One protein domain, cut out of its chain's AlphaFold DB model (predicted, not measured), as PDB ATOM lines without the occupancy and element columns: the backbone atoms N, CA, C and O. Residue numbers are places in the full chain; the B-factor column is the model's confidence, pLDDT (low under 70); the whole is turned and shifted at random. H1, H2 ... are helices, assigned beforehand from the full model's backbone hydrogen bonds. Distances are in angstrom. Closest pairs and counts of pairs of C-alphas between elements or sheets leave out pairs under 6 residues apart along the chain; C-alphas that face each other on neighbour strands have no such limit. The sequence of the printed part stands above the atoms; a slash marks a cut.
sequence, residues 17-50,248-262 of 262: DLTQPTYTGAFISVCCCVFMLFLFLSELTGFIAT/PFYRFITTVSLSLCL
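Overview. This is residues 17 to 50 and 248 to 262 of the 262 residues of the protein "Endoplasmic reticulum-golgi intermediate compartment 1" of Sinocyclocheilus grahami (UniProt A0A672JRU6). What does the printed part look like? It is one long helix, H1, with a short helix, H2, side by side with its far part and running back the opposite way. Residues 17 to 34, of which 23 to 34 belong to H1, stick out from this pair as a bare arm and give the rod much of its length. What are its make-up and size? The printed part has 49 residues with two named helices, H1 then H2, and no named strand, and its class is all helix. It is extended, with a radius of gyration of the C-alphas of 15.2 A and spans of 51 by 16 by 14 A.

Along the chain. Where does H1 run? H1 holds residues 23 to 48, from C-alpha 23 at (131.616, 107.932, 126.775) to C-alpha 48 at (107.525, 118.928, 153.412), a length of 37.6 A. Where is H2? H2 holds residues 249 to 259, 15.7 A from first to last C-alpha, and its C-alpha 259 is at (120.431, 108.034, 150.462).

Arrangement. How do H1 and H2 stand to each other? They touch, H1 with residues 36 to 47 alone, and their closest C-alphas, those of Phe 47 and Phe 252, are 6.3 A apart. They run opposite ways at a shallow tilt of 26 degrees. What do the backbones show? In H1 and H2 every O i to N i+4 pair is within hydrogen-bond range.

Size, cuts and confidence. How far does it reach? The two C-alphas farthest apart, those of Asp 17 and Thr 50, are 52.8 A apart. Where is the cut? Residues 51 to 247 are not printed, and C-alphas 50 and 248 are 10.9 A apart across the cut. Where is confidence low? The mean pLDDT of the printed part is 85.3, and residues 18, 261 and 262 are under 70.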
ATOM      1  N   ASP A  17     146.784 115.041 130.193       74.19
ATOM      2  CA  ASP A  17     147.498 114.061 129.363       74.19
ATOM      3  C   ASP A  17     147.443 112.629 129.932       74.19
ATOM      4  O   ASP A  17     147.720 111.666 129.222       74.19
ATOM      5  N   LEU A  18     147.054 112.479 131.204       68.88
ATOM      6  CA  LEU A  18     146.863 111.189 131.881       68.88
ATOM      7  C   LEU A  18     145.382 110.780 131.989       68.88
ATOM      8  O   LEU A  18     145.073 109.739 132.564       68.88
ATOM      9  N   THR A  19     144.457 111.582 131.454       71.81
ATOM     10  CA  THR A  19     143.009 111.339 131.531       71.81
ATOM     11  C   THR A  19     142.422 111.136 130.137       71.81
ATOM     12  O   THR A  19     142.348 112.086 129.361       71.81
ATOM     13  N   GLN A  20     141.953 109.926 129.819       76.56
ATOM     14  CA  GLN A  20     141.143 109.691 128.620       76.56
ATOM     15  C   GLN A  20     139.646 109.767 128.961       76.56
ATOM     16  O   GLN A  20     139.182 108.995 129.802       76.56
ATOM     17  N   PRO A  21     138.869 110.670 128.333       72.81
ATOM     18  CA  PRO A  21     137.427 110.722 128.537       72.81
ATOM     19  C   PRO A  21     136.751 109.504 127.893       72.81
ATOM     20  O   PRO A  21     136.925 109.238 126.705       72.81
ATOM     21  N   THR A  22     135.955 108.773 128.671       85.94
ATOM     22  CA  THR A  22     135.174 107.621 128.205       85.94
ATOM     23  C   THR A  22     133.687 107.971 128.126       85.94
ATOM     24  O   THR A  22     133.089 108.448 129.091       85.94
ATOM     25  N   TYR A  23     133.056 107.703 126.978       84.69
ATOM     26  CA  TYR A  23     131.616 107.932 126.775       84.69
ATOM     27  C   TYR A  23     130.744 107.101 127.728       84.69
ATOM     28  O   TYR A  23     129.701 107.564 128.186       84.69
ATOM     29  N   THR A  24     131.194 105.893 128.074       87.12
ATOM     30  CA  THR A  24     130.535 105.019 129.052       87.12
ATOM     31  C   THR A  24     130.535 105.629 130.454       87.12
ATOM     32  O   THR A  24     129.505 105.610 131.122       87.12
ATOM     33  N   GLY A  25     131.649 106.239 130.877       86.44
ATOM     34  CA  GLY A  25     131.747 106.941 132.160       86.44
ATOM     35  C   GLY A  25     130.836 108.169 132.231       86.44
ATOM     36  O   GLY A  25     130.179 108.390 133.247       86.44
ATOM     37  N   ALA A  26     130.729 108.926 131.132       86.62
ATOM     38  CA  ALA A  26     129.807 110.058 131.043       86.62
ATOM     39  C   ALA A  26     128.337 109.618 131.174       86.62
ATOM     40  O   ALA A  26     127.582 110.230 131.926       86.62
ATOM     41  N   PHE A  27     127.941 108.530 130.502       92.38
ATOM     42  CA  PHE A  27     126.583 107.987 130.598       92.38
ATOM     43  C   PHE A  27     126.239 107.531 132.024       92.38
ATOM     44  O   PHE A  27     125.210 107.932 132.565       92.38
ATOM     45  N   ILE A  28     127.130 106.761 132.663       90.88
ATOM     46  CA  ILE A  28     126.944 106.299 134.049       90.88
ATOM     47  C   ILE A  28     126.811 107.495 135.001       90.88
ATOM     48  O   ILE A  28     125.899 107.521 135.824       90.88
ATOM     49  N   SER A  29     127.657 108.520 134.850       90.25
ATOM     50  CA  SER A  29     127.590 109.732 135.673       90.25
ATOM     51  C   SER A  29     126.251 110.465 135.529       90.25
ATOM     52  O   SER A  29     125.688 110.886 136.539       90.25
ATOM     53  N   VAL A  30     125.706 110.579 134.312       93.06
ATOM     54  CA  VAL A  30     124.390 111.198 134.083       93.06
ATOM     55  C   VAL A  30     123.277 110.387 134.749       93.06
ATOM     56  O   VAL A  30     122.441 110.969 135.439       93.06
ATOM     57  N   CYS A  31     123.280 109.059 134.605       93.12
ATOM     58  CA  CYS A  31     122.301 108.191 135.263       93.12
ATOM     59  C   CYS A  31     122.352 108.313 136.794       93.12
ATOM     60  O   CYS A  31     121.302 108.457 137.422       93.12
ATOM     61  N   CYS A  32     123.548 108.332 137.392       90.00
ATOM     62  CA  CYS A  32     123.717 108.549 138.830       90.00
ATOM     63  C   CYS A  32     123.160 109.911 139.267       90.00
ATOM     64  O   CYS A  32     122.403 109.974 140.229       90.00
ATOM     65  N   CYS A  33     123.459 110.996 138.544       90.38
ATOM     66  CA  CYS A  33     122.929 112.324 138.869       90.38
ATOM     67  C   CYS A  33     121.394 112.374 138.830       90.38
ATOM     68  O   CYS A  33     120.779 112.977 139.708       90.38
ATOM     69  N   VAL A  34     120.766 111.729 137.839       93.88
ATOM     70  CA  VAL A  34     119.298 111.647 137.741       93.88
ATOM     71  C   VAL A  34     118.712 110.865 138.918       93.88
ATOM     72  O   VAL A  34     117.723 111.298 139.506       93.88
ATOM     73  N   PHE A  35     119.333 109.748 139.294       91.06
ATOM     74  CA  PHE A  35     118.893 108.945 140.433       91.06
ATOM     75  C   PHE A  35     119.031 109.700 141.764       91.06
ATOM     76  O   PHE A  35     118.084 109.734 142.547       91.06
ATOM     77  N   MET A  36     120.151 110.397 141.982       90.00
ATOM     78  CA  MET A  36     120.347 111.244 143.166       90.00
ATOM     79  C   MET A  36     119.329 112.385 143.241       90.00
ATOM     80  O   MET A  36     118.797 112.666 144.312       90.00
ATOM     81  N   LEU A  37     119.024 113.030 142.108       90.38
ATOM     82  CA  LEU A  37     117.984 114.058 142.041       90.38
ATOM     83  C   LEU A  37     116.617 113.474 142.416       90.38
ATOM     84  O   LEU A  37     115.878 114.088 143.180       90.38
ATOM     85  N   PHE A  38     116.287 112.288 141.899       92.38
ATOM     86  CA  PHE A  38     115.040 111.601 142.218       92.38
ATOM     87  C   PHE A  38     114.921 111.297 143.719       92.38
ATOM     88  O   PHE A  38     113.908 111.646 144.325       92.38
ATOM     89  N   LEU A  39     115.961 110.722 144.333       90.19
ATOM     90  CA  LEU A  39     115.980 110.444 145.772       90.19
ATOM     91  C   LEU A  39     115.864 111.728 146.600       90.19
ATOM     92  O   LEU A  39     115.064 111.785 147.530       90.19
ATOM     93  N   PHE A  40     116.597 112.781 146.233       90.62
ATOM     94  CA  PHE A  40     116.509 114.071 146.914       90.62
ATOM     95  C   PHE A  40     115.104 114.672 146.829       90.62
ATOM     96  O   PHE A  40     114.578 115.131 147.838       90.62
ATOM     97  N   LEU A  41     114.478 114.658 145.647       91.50
ATOM     98  CA  LEU A  41     113.113 115.154 145.476       91.50
ATOM     99  C   LEU A  41     112.111 114.325 146.285       91.50
ATOM    100  O   LEU A  41     111.202 114.905 146.867       91.50
ATOM    101  N   SER A  42     112.295 113.005 146.367       90.06
ATOM    102  CA  SER A  42     111.455 112.120 147.184       90.06
ATOM    103  C   SER A  42     111.594 112.397 148.687       90.06
ATOM    104  O   SER A  42     110.600 112.439 149.406       90.06
ATOM    105  N   GLU A  43     112.813 112.605 149.185       90.50
ATOM    106  CA  GLU A  43     113.044 112.962 150.591       90.50
ATOM    107  C   GLU A  43     112.546 114.379 150.900       90.50
ATOM    108  O   GLU A  43     111.978 114.630 151.962       90.50
ATOM    109  N   LEU A  44     112.712 115.317 149.960       88.94
ATOM    110  CA  LEU A  44     112.232 116.687 150.098       88.94
ATOM    111  C   LEU A  44     110.703 116.738 150.163       88.94
ATOM    112  O   LEU A  44     110.158 117.451 151.006       88.94
ATOM    113  N   THR A  45     110.001 115.984 149.314       87.94
ATOM    114  CA  THR A  45     108.535 115.896 149.385       87.94
ATOM    115  C   THR A  45     108.085 115.232 150.683       87.94
ATOM    116  O   THR A  45     107.148 115.728 151.306       87.94
ATOM    117  N   GLY A  46     108.786 114.190 151.146       86.00
ATOM    118  CA  GLY A  46     108.536 113.553 152.442       86.00
ATOM    119  C   GLY A  46     108.742 114.489 153.639       86.00
ATOM    120  O   GLY A  46     107.929 114.498 154.556       86.00
ATOM    121  N   PHE A  47     109.781 115.326 153.617       88.12
ATOM    122  CA  PHE A  47     110.050 116.311 154.669       88.12
ATOM    123  C   PHE A  47     109.033 117.460 154.696       88.12
ATOM    124  O   PHE A  47     108.701 117.974 155.764       88.12
ATOM    125  N   ILE A  48     108.551 117.882 153.524       87.06
ATOM    126  CA  ILE A  48     107.525 118.928 153.412       87.06
ATOM    127  C   ILE A  48     106.150 118.403 153.855       87.06
ATOM    128  O   ILE A  48     105.333 119.189 154.341       87.06
ATOM    129  N   ALA A  49     105.896 117.100 153.713       87.25
ATOM    130  CA  ALA A  49     104.656 116.478 154.157       87.25
ATOM    131  C   ALA A  49     104.491 116.565 155.685       87.25
ATOM    132  O   ALA A  49     105.444 116.431 156.456       87.25
ATOM    133  N   THR A  50     103.258 116.802 156.130       86.25
ATOM    134  CA  THR A  50     102.900 116.813 157.550       86.25
ATOM    135  C   THR A  50     102.591 115.403 158.038       86.25
ATOM    136  O   THR A  50     102.020 114.587 157.316       86.25
ATOM    137  N   PRO A 248     111.371 116.989 162.182       86.88
ATOM    138  CA  PRO A 248     112.471 117.854 162.563       86.88
ATOM    139  C   PRO A 248     113.581 117.808 161.506       86.88
ATOM    140  O   PRO A 248     113.861 116.767 160.914       86.88
ATOM    141  N   PHE A 249     114.257 118.941 161.304       85.19
ATOM    142  CA  PHE A 249     115.240 119.123 160.228       85.19
ATOM    143  C   PHE A 249     116.405 118.119 160.258       85.19
ATOM    144  O   PHE A 249     116.917 117.732 159.209       85.19
ATOM    145  N   TYR A 250     116.799 117.636 161.441       86.56
ATOM    146  CA  TYR A 250     117.852 116.624 161.548       86.56
ATOM    147  C   TYR A 250     117.476 115.317 160.837       86.56
ATOM    148  O   TYR A 250     118.356 114.678 160.271       86.56
ATOM    149  N   ARG A 251     116.185 114.945 160.816       84.56
ATOM    150  CA  ARG A 251     115.703 113.719 160.166       84.56
ATOM    151  C   ARG A 251     115.946 113.785 158.660       84.56
ATOM    152  O   ARG A 251     116.510 112.847 158.111       84.56
ATOM    153  N   PHE A 252     115.642 114.931 158.049       86.94
ATOM    154  CA  PHE A 252     115.913 115.199 156.636       86.94
ATOM    155  C   PHE A 252     117.406 115.141 156.300       86.94
ATOM    156  O   PHE A 252     117.793 114.488 155.335       86.94
ATOM    157  N   ILE A 253     118.265 115.769 157.114       86.69
ATOM    158  CA  ILE A 253     119.717 115.681 156.896       86.69
ATOM    159  C   ILE A 253     120.165 114.221 156.962       86.69
ATOM    160  O   ILE A 253     120.897 113.771 156.084       86.69
ATOM    161  N   THR A 254     119.731 113.468 157.975       86.62
ATOM    162  CA  THR A 254     120.148 112.071 158.129       86.62
ATOM    163  C   THR A 254     119.670 111.177 156.987       86.62
ATOM    164  O   THR A 254     120.469 110.374 156.515       86.62
ATOM    165  N   THR A 255     118.432 111.326 156.496       85.56
ATOM    166  CA  THR A 255     117.926 110.498 155.387       85.56
ATOM    167  C   THR A 255     118.575 110.861 154.060       85.56
ATOM    168  O   THR A 255     119.036 109.967 153.357       85.56
ATOM    169  N   VAL A 256     118.737 112.152 153.750       87.56
ATOM    170  CA  VAL A 256     119.446 112.594 152.537       87.56
ATOM    171  C   VAL A 256     120.904 112.132 152.543       87.56
ATOM    172  O   VAL A 256     121.396 111.653 151.526       87.56
ATOM    173  N   SER A 257     121.589 112.214 153.689       83.19
ATOM    174  CA  SER A 257     122.980 111.747 153.817       83.19
ATOM    175  C   SER A 257     123.108 110.247 153.554       83.19
ATOM    176  O   SER A 257     124.036 109.821 152.875       83.19
ATOM    177  N   LEU A 258     122.177 109.446 154.082       81.81
ATOM    178  CA  LEU A 258     122.174 107.996 153.890       81.81
ATOM    179  C   LEU A 258     121.874 107.627 152.432       81.81
ATOM    180  O   LEU A 258     122.574 106.801 151.853       81.81
ATOM    181  N   SER A 259     120.871 108.275 151.837       80.06
ATOM    182  CA  SER A 259     120.431 108.034 150.462       80.06
ATOM    183  C   SER A 259     121.468 108.457 149.417       80.06
ATOM    184  O   SER A 259     121.535 107.843 148.360       80.06
ATOM    185  N   LEU A 260     122.295 109.470 149.707       74.44
ATOM    186  CA  LEU A 260     123.392 109.914 148.833       74.44
ATOM    187  C   LEU A 260     124.698 109.113 149.027       74.44
ATOM    188  O   LEU A 260     125.643 109.298 148.260       74.44
ATOM    189  N   CYS A 261     124.789 108.274 150.064       68.25
ATOM    190  CA  CYS A 261     125.943 107.402 150.314       68.25
ATOM    191  C   CYS A 261     125.787 105.983 149.732       68.25
ATOM    192  O   CYS A 261     126.762 105.229 149.755       68.25
ATOM    193  N   LEU A 262     124.591 105.627 149.247       56.28
ATOM    194  CA  LEU A 262     124.271 104.387 148.522       56.28
ATOM    195  C   LEU A 262     124.565 104.526 147.023       56.28
ATOM    196  O   LEU A 262     125.021 103.519 146.438       56.28
TER     197      LEU A 262